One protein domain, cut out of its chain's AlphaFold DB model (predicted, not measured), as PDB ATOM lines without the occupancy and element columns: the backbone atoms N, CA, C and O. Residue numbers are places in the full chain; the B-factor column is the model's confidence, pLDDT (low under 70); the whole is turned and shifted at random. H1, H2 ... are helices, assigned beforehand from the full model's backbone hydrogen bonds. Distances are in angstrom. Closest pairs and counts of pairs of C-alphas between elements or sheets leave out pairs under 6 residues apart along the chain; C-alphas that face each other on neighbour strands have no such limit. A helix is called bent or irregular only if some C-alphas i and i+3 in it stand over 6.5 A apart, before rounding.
ATOM      1  N   ALA A  79     -17.037  20.774  34.967       91.19
ATOM      2  CA  ALA A  79     -18.426  20.391  34.738       91.19
ATOM      3  C   ALA A  79     -19.362  21.210  35.639       91.19
ATOM      4  O   ALA A  79     -20.340  21.782  35.156       91.19
ATOM      5  N   THR A  80     -19.023  21.326  36.919       91.00
ATOM      6  CA  THR A  80     -19.746  22.090  37.933       91.00
ATOM      7  C   THR A  80     -19.763  23.576  37.598       91.00
ATOM      8  O   THR A  80     -20.817  24.204  37.675       91.00
ATOM      9  N   GLU A  81     -18.653  24.141  37.110       89.62
ATOM     10  CA  GLU A  81     -18.615  25.540  36.664       89.62
ATOM     11  C   GLU A  81     -19.651  25.846  35.574       89.62
ATOM     12  O   GLU A  81     -20.339  26.869  35.635       89.62
ATOM     13  N   LYS A  82     -19.822  24.947  34.595       92.00
ATOM     14  CA  LYS A  82     -20.832  25.114  33.536       92.00
ATOM     15  C   LYS A  82     -22.241  25.154  34.122       92.00
ATOM     16  O   LYS A  82     -23.035  26.007  33.725       92.00
ATOM     17  N   TRP A  83     -22.544  24.270  35.073       93.31
ATOM     18  CA  TRP A  83     -23.829  24.271  35.774       93.31
ATOM     19  C   TRP A  83     -24.043  25.558  36.565       93.31
ATOM     20  O   TRP A  83     -25.100  26.164  36.425       93.31
ATOM     21  N   LEU A  84     -23.042  26.031  37.310       90.31
ATOM     22  CA  LEU A  84     -23.134  27.276  38.078       90.31
ATOM     23  C   LEU A  84     -23.412  28.491  37.182       90.31
ATOM     24  O   LEU A  84     -24.251  29.328  37.515       90.31
ATOM     25  N   VAL A  85     -22.768  28.568  36.014       91.25
ATOM     26  CA  VAL A  85     -23.023  29.629  35.024       91.25
ATOM     27  C   VAL A  85     -24.447  29.545  34.469       91.25
ATOM     28  O   VAL A  85     -25.134  30.567  34.368       91.25
ATOM     29  N   MET A  86     -24.921  28.342  34.127       93.19
ATOM     30  CA  MET A  86     -26.292  28.148  33.642       93.19
ATOM     31  C   MET A  86     -27.320  28.509  34.713       93.19
ATOM     32  O   MET A  86     -28.262  29.242  34.420       93.19
ATOM     33  N   VAL A  87     -27.111  28.059  35.953       93.56
ATOM     34  CA  VAL A  87     -27.962  28.394  37.099       93.56
ATOM     35  C   VAL A  87     -28.011  29.904  37.280       93.56
ATOM     36  O   VAL A  87     -29.102  30.458  37.238       93.56
ATOM     37  N   GLY A  88     -26.870  30.598  37.359       90.25
ATOM     38  CA  GLY A  88     -26.845  32.062  37.477       90.25
ATOM     39  C   GLY A  88     -27.615  32.763  36.350       90.25
ATOM     40  O   GLY A  88     -28.398  33.678  36.596       90.25
ATOM     41  N   THR A  89     -27.484  32.268  35.116       93.06
ATOM     42  CA  THR A  89     -28.233  32.791  33.961       93.06
ATOM     43  C   THR A  89     -29.745  32.594  34.110       93.06
ATOM     44  O   THR A  89     -30.524  33.462  33.718       93.06
ATOM     45  N   LEU A  90     -30.182  31.459  34.661       94.75
ATOM     46  CA  LEU A  90     -31.594  31.194  34.941       94.75
ATOM     47  C   LEU A  90     -32.107  32.058  36.095       94.75
ATOM     48  O   LEU A  90     -33.198  32.608  35.981       94.75
ATOM     49  N   VAL A  91     -31.317  32.235  37.157       93.69
ATOM     50  CA  VAL A  91     -31.648  33.086  38.312       93.69
ATOM     51  C   VAL A  91     -31.918  34.527  37.885       93.69
ATOM     52  O   VAL A  91     -32.912  35.117  38.315       93.69
ATOM     53  N   GLU A  92     -31.097  35.074  36.988       92.88
ATOM     54  CA  GLU A  92     -31.295  36.431  36.462       92.88
ATOM     55  C   GLU A  92     -32.575  36.578  35.631       92.88
ATOM     56  O   GLU A  92     -33.179  37.649  35.601       92.88
ATOM     57  N   ARG A  93     -33.050  35.494  35.005       95.94
ATOM     58  CA  ARG A  93     -34.322  35.486  34.262       95.94
ATOM     59  C   ARG A  93     -35.549  35.415  35.170       95.94
ATOM     60  O   ARG A  93     -36.656  35.677  34.699       95.94
ATOM     61  N   ILE A  94     -35.389  35.060  36.446       94.19
ATOM     62  CA  ILE A  94     -36.497  35.041  37.404       94.19
ATOM     63  C   ILE A  94     -36.789  36.486  37.843       94.19
ATOM     64  O   ILE A  94     -35.870  37.167  38.313       94.19
ATOM     65  N   PRO A  95     -38.052  36.962  37.744       95.94
ATOM     66  CA  PRO A  95     -38.439  38.275  38.253       95.94
ATOM     67  C   PRO A  95     -38.024  38.451  39.715       95.94
ATOM     68  O   PRO A  95     -38.212  37.533  40.516       95.94
ATOM     69  N   ALA A  96     -37.505  39.630  40.075       88.38
ATOM     70  CA  ALA A  96     -36.927  39.892  41.397       88.38
ATOM     71  C   ALA A  96     -37.863  39.495  42.558       88.38
ATOM     72  O   ALA A  96     -37.412  38.893  43.526       88.38
ATOM     73  N   GLN A  97     -39.175  39.721  42.413       89.81
ATOM     74  CA  GLN A  97     -40.196  39.398  43.423       89.81
ATOM     75  C   GLN A  97     -40.361  37.889  43.661       89.81
ATOM     76  O   GLN A  97     -40.810  37.469  44.721       89.81
ATOM     77  N   ARG A  98     -40.027  37.058  42.667       92.38
ATOM     78  CA  ARG A  98     -40.157  35.591  42.722       92.38
ATOM     79  C   ARG A  98     -38.827  34.885  42.941       92.38
ATOM     80  O   ARG A  98     -38.823  33.700  43.270       92.38
ATOM     81  N   ARG A  99     -37.716  35.592  42.724       91.88
ATOM     82  CA  ARG A  99     -36.363  35.034  42.758       91.88
ATOM     83  C   ARG A  99     -36.078  34.373  44.094       91.88
ATOM     84  O   ARG A  99     -35.599  33.248  44.096       91.88
ATOM     85  N   GLN A 100     -36.467  35.022  45.190       82.06
ATOM     86  CA  GLN A 100     -36.223  34.505  46.529       82.06
ATOM     87  C   GLN A 100     -36.871  33.137  46.755       82.06
ATOM     88  O   GLN A 100     -36.174  32.143  46.915       82.06
ATOM     89  N   LYS A 101     -38.201  33.064  46.633       83.00
ATOM     90  CA  LYS A 101     -38.970  31.825  46.828       83.00
ATOM     91  C   LYS A 101     -38.491  30.676  45.930       83.00
ATOM     92  O   LYS A 101     -38.473  29.517  46.344       83.00
ATOM     93  N   ALA A 102     -38.096  30.991  44.693       91.06
ATOM     94  CA  ALA A 102     -37.546  30.007  43.765       91.06
ATOM     95  C   ALA A 102     -36.168  29.486  44.209       91.06
ATOM     96  O   ALA A 102     -35.909  28.284  44.110       91.06
ATOM     97  N   MET A 103     -35.295  30.368  44.701       89.81
ATOM     98  CA  MET A 103     -33.982  29.978  45.215       89.81
ATOM     99  C   MET A 103     -34.097  29.173  46.501       89.81
ATOM    100  O   MET A 103     -33.451  28.136  46.587       89.81
ATOM    101  N   ASP A 104     -34.982  29.549  47.425       80.69
ATOM    102  CA  ASP A 104     -35.199  28.799  48.670       80.69
ATOM    103  C   ASP A 104     -35.630  27.354  48.377       80.69
ATOM    104  O   ASP A 104     -35.071  26.401  48.916       80.69
ATOM    105  N   SER A 105     -36.555  27.177  47.427       84.38
ATOM    106  CA  SER A 105     -37.005  25.848  46.987       84.38
ATOM    107  C   SER A 105     -35.877  25.039  46.329       84.38
ATOM    108  O   SER A 105     -35.769  23.830  46.529       84.38
ATOM    109  N   THR A 106     -35.026  25.704  45.541       91.19
ATOM    110  CA  THR A 106     -33.883  25.070  44.862       91.19
ATOM    111  C   THR A 106     -32.819  24.637  45.868       91.19
ATOM    112  O   THR A 106     -32.345  23.503  45.817       91.19
ATOM    113  N   MET A 107     -32.478  25.516  46.811       83.69
ATOM    114  CA  MET A 107     -31.528  25.231  47.885       83.69
ATOM    115  C   MET A 107     -32.018  24.086  48.764       83.69
ATOM    116  O   MET A 107     -31.250  23.173  49.053       83.69
ATOM    117  N   HIS A 108     -33.309  24.071  49.102       79.19
ATOM    118  CA  HIS A 108     -33.926  22.976  49.843       79.19
ATOM    119  C   HIS A 108     -33.765  21.623  49.131       79.19
ATOM    120  O   HIS A 108     -33.345  20.642  49.743       79.19
ATOM    121  N   TYR A 109     -34.040  21.568  47.825       86.50
ATOM    122  CA  TYR A 109     -33.862  20.346  47.036       86.50
ATOM    123  C   TYR A 109     -32.401  19.865  47.017       86.50
ATOM    124  O   TYR A 109     -32.134  18.667  47.147       86.50
ATOM    125  N   LEU A 110     -31.445  20.787  46.871       87.00
ATOM    126  CA  LEU A 110     -30.019  20.453  46.875       87.00
ATOM    127  C   LEU A 110     -29.552  19.947  48.246       87.00
ATOM    128  O   LEU A 110     -28.863  18.932  48.296       87.00
ATOM    129  N   ALA A 111     -29.974  20.592  49.338       77.88
ATOM    130  CA  ALA A 111     -29.665  20.163  50.702       77.88
ATOM    131  C   ALA A 111     -30.162  18.732  50.972       77.88
ATOM    132  O   ALA A 111     -29.399  17.879  51.428       77.88
ATOM    133  N   LEU A 112     -31.407  18.431  50.580       77.00
ATOM    134  CA  LEU A 112     -31.966  17.078  50.665       77.00
ATOM    135  C   LEU A 112     -31.172  16.057  49.842       77.00
ATOM    136  O   LEU A 112     -30.970  14.928  50.282       77.00
ATOM    137  N   SER A 113     -30.696  16.454  48.662       84.81
ATOM    138  CA  SER A 113     -29.954  15.568  47.756       84.81
ATOM    139  C   SER A 113     -28.585  15.148  48.305       84.81
ATOM    140  O   SER A 113     -28.057  14.121  47.883       84.81
ATOM    141  N   VAL A 114     -28.014  15.914  49.242       81.31
ATOM    142  CA  VAL A 114     -26.727  15.607  49.894       81.31
ATOM    143  C   VAL A 114     -26.882  15.100  51.332       81.31
ATOM    144  O   VAL A 114     -25.882  14.855  52.000       81.31
ATOM    145  N   GLY A 115     -28.119  14.923  51.811       75.88
ATOM    146  CA  GLY A 115     -28.402  14.486  53.180       75.88
ATOM    147  C   GLY A 115     -28.036  15.516  54.255       75.88
ATOM    148  O   GLY A 115     -27.793  15.125  55.395       75.88
ATOM    149  N   ALA A 116     -27.972  16.805  53.904       69.81
ATOM    150  CA  ALA A 116     -27.779  17.879  54.875       69.81
ATOM    151  C   ALA A 116     -29.068  18.127  55.674       69.81
ATOM    152  O   ALA A 116     -30.171  17.964  55.139       69.81
ATOM    153  N   ASP A 117     -28.945  18.539  56.941       58.81
ATOM    154  CA  ASP A 117     -30.112  18.990  57.697       58.81
ATOM    155  C   ASP A 117     -30.628  20.282  57.045       58.81
ATOM    156  O   ASP A 117     -29.882  21.225  56.791       58.81
ATOM    157  N   ILE A 118     -31.925  20.329  56.738       51.94
ATOM    158  CA  ILE A 118     -32.578  21.488  56.107       51.94
ATOM    159  C   ILE A 118     -32.384  22.758  56.950       51.94
ATOM    160  O   ILE A 118     -32.367  23.868  56.407       51.94
ATOM    161  N   LYS A 119     -32.213  22.598  58.268       50.44
ATOM    162  CA  LYS A 119     -31.925  23.694  59.198       50.44
ATOM    163  C   LYS A 119     -30.602  24.400  58.909       50.44
ATOM    164  O   LYS A 119     -30.511  25.588  59.192       50.44
ATOM    165  N   ASP A 120     -29.646  23.720  58.279       49.47
ATOM    166  CA  ASP A 120     -28.349  24.296  57.915       49.47
ATOM    167  C   ASP A 120     -28.456  25.282  56.732       49.47
ATOM    168  O   ASP A 120     -27.500  25.995  56.439       49.47
ATOM    169  N   PHE A 121     -29.609  25.342  56.040       53.19
ATOM    170  CA  PHE A 121     -29.749  26.097  54.787       53.19
ATOM    171  C   PHE A 121     -31.029  26.949  54.622       53.19
ATOM    172  O   PHE A 121     -31.024  27.817  53.749       53.19
ATOM    173  N   VAL A 122     -32.139  26.711  55.350       42.97
ATOM    174  CA  VAL A 122     -33.481  27.185  54.893       42.97
ATOM    175  C   VAL A 122     -34.371  27.905  55.933       42.97
ATOM    176  O   VAL A 122     -35.481  28.324  55.593       42.97
ATOM    177  N   LEU A 123     -33.964  28.151  57.179       43.03
ATOM    178  CA  LEU A 123     -34.888  28.753  58.162       43.03
ATOM    179  C   LEU A 123     -35.007  30.292  58.067       43.03
ATOM    180  O   LEU A 123     -34.567  31.010  58.952       43.03
ATOM    181  N   ALA A 124     -35.677  30.790  57.018       44.53
ATOM    182  CA  ALA A 124     -36.273  32.141  56.992       44.53
ATOM    183  C   ALA A 124     -37.517  32.297  56.088       44.53
ATOM    184  O   ALA A 124     -38.213  33.308  56.165       44.53
ATOM    185  N   ALA A 125     -37.855  31.315  55.242       43.19
ATOM    186  CA  ALA A 125     -38.993  31.437  54.315       43.19
ATOM    187  C   ALA A 125     -40.354  31.010  54.908       43.19
ATOM    188  O   ALA A 125     -41.383  31.217  54.271       43.19
ATOM    189  N   SER A 126     -40.378  30.405  56.101       40.78
ATOM    190  CA  SER A 126     -41.597  29.835  56.705       40.78
ATOM    191  C   SER A 126     -42.350  30.780  57.646       40.78
ATOM    192  O   SER A 126     -43.511  30.513  57.942       40.78
ATOM    193  N   GLU A 127     -41.723  31.851  58.141       40.72
ATOM    194  CA  GLU A 127     -42.324  32.719  59.173       40.72
ATOM    195  C   GLU A 127     -42.854  34.046  58.599       40.72
ATOM    196  O   GLU A 127     -43.799  34.617  59.132       40.72
ATOM    197  N   ALA A 128     -42.349  34.496  57.444       42.34
ATOM    198  CA  ALA A 128     -42.735  35.781  56.850       42.34
ATOM    199  C   ALA A 128     -44.115  35.798  56.152       42.34
ATOM    200  O   ALA A 128     -44.625  36.882  55.857       42.34
ATOM    201  N   ASP A 129     -44.716  34.632  55.884       41.88
ATOM    202  CA  ASP A 129     -46.051  34.530  55.269       41.88
ATOM    203  C   ASP A 129     -47.187  34.496  56.316       41.88
ATOM    204  O   ASP A 129     -48.328  34.788  55.967       41.88
ATOM    205  N   HIS A 130     -46.907  34.227  57.602       40.38
ATOM    206  CA  HIS A 130     -47.962  34.168  58.628       40.38
ATOM    207  C   HIS A 130     -48.348  35.534  59.218       40.38
ATOM    208  O   HIS A 130     -49.522  35.750  59.520       40.38
ATOM    209  N   ASP A 131     -47.416  36.487  59.301       41.12
ATOM    210  CA  ASP A 131     -47.699  37.794  59.917       41.12
ATOM    211  C   ASP A 131     -48.492  38.743  59.001       41.12
ATOM    212  O   ASP A 131     -49.218  39.613  59.480       41.12
ATOM    213  N   LYS A 132     -48.439  38.560  57.673       43.97
ATOM    214  CA  LYS A 132     -49.140  39.452  56.726       43.97
ATOM    215  C   LYS A 132     -50.607  39.101  56.483       43.97
ATOM    216  O   LYS A 132     -51.361  39.976  56.061       43.97
ATOM    217  N   GLU A 133     -51.029  37.865  56.747       40.97
ATOM    218  CA  GLU A 133     -52.452  37.490  56.682       40.97
ATOM    219  C   GLU A 133     -53.194  37.769  58.000       40.97
ATOM    220  O   GLU A 133     -54.401  38.008  57.970       40.97
ATOM    221  N   SER A 134     -52.481  37.839  59.133       41.72
ATOM    222  CA  SER A 134     -53.061  38.166  60.445       41.72
ATOM    223  C   SER A 134     -53.485  39.637  60.563       41.72
ATOM    224  O   SER A 134     -54.551  39.922  61.101       41.72
ATOM    225  N   GLU A 135     -52.704  40.586  60.030       42.44
ATOM    226  CA  GLU A 135     -53.035  42.024  60.108       42.44
ATOM    227  C   GLU A 135     -54.125  42.467  59.111       42.44
ATOM    228  O   GLU A 135     -54.715  43.533  59.269       42.44
ATOM    229  N   ALA A 136     -54.439  41.657  58.094       47.94
ATOM    230  CA  ALA A 136     -55.450  41.997  57.088       47.94
ATOM    231  C   ALA A 136     -56.896  41.667  57.515       47.94
ATOM    232  O   ALA A 136     -57.833  42.067  56.822       47.94
TER     233      ALA A 136
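Overview. This is residues 79 to 136 of the 141 residues of the protein "Transcriptional regulator, XRE family" of Jonesia denitrificans (strain ATCC 14870 / DSM 20603 / BCRC 15368 / CIP 55.134 / JCM 11481 / NBRC 15587 / NCTC 10816 / Prevot 55134) (UniProt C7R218). What shape does the backbone make? The longest helix, H2, and H1 form an open V that narrows toward their tight link, and beyond the other end of H2 the chain folds back beside it before running out as a tail that holds the short H3. Residues 79 to 89 of H1 and residues 126 to 136 stand free and stick out. What is it made of, and how large is it? The printed part has 58 residues, with three named helices in the order H1, H2, H3 and no named strand; its class is all helix. It is loose, with a radius of gyration of the C-alphas of 14.3 A, and flat, spanning 48 by 29 by 11 A.

Arrangement. How do the two longer helices stand? H2, residues 96 to 113, and H1, residues 79 to 93, are close but not clearly touching; their closest C-alphas, those of Arg 99 and Val 91, are 6.8 A apart. They run opposite ways at a shallow tilt of 30 degrees. What stays apart? H3, residues 130 to 134, is apart from both H1 and H2. How well do the backbones keep the helix pattern? Each O i to N i+4 pair of H1 is within hydrogen-bond range, against 12 of 14 in H2 and 0 of 1 in H3, where 0 of 2 O i to N i+3 pairs are.

Along the chain. Where is H2? It measures 26.1 A from C-alpha 96 at (-36.927, 39.892, 41.397) to C-alpha 113, and is irregular, with C-alphas 97 and 100 lying 7.0 A apart. Where are the others? H1 begins at C-alpha 79 at (-18.426, 20.391, 34.738) and is 21.9 A long; H3 ends at C-alpha 134 at (-53.061, 38.166, 60.445).

Size, cuts and confidence. How far does it reach? The two C-alphas farthest apart, those of Ala 79 and Ala 136, are 48.3 A apart. Is it continuous? The printed part has no cut; the link from H2 to H3 is long, with 16 residues. Where is confidence low? Residues 116 to 136 have pLDDT under 70, and the mean of the printed part is 73.2.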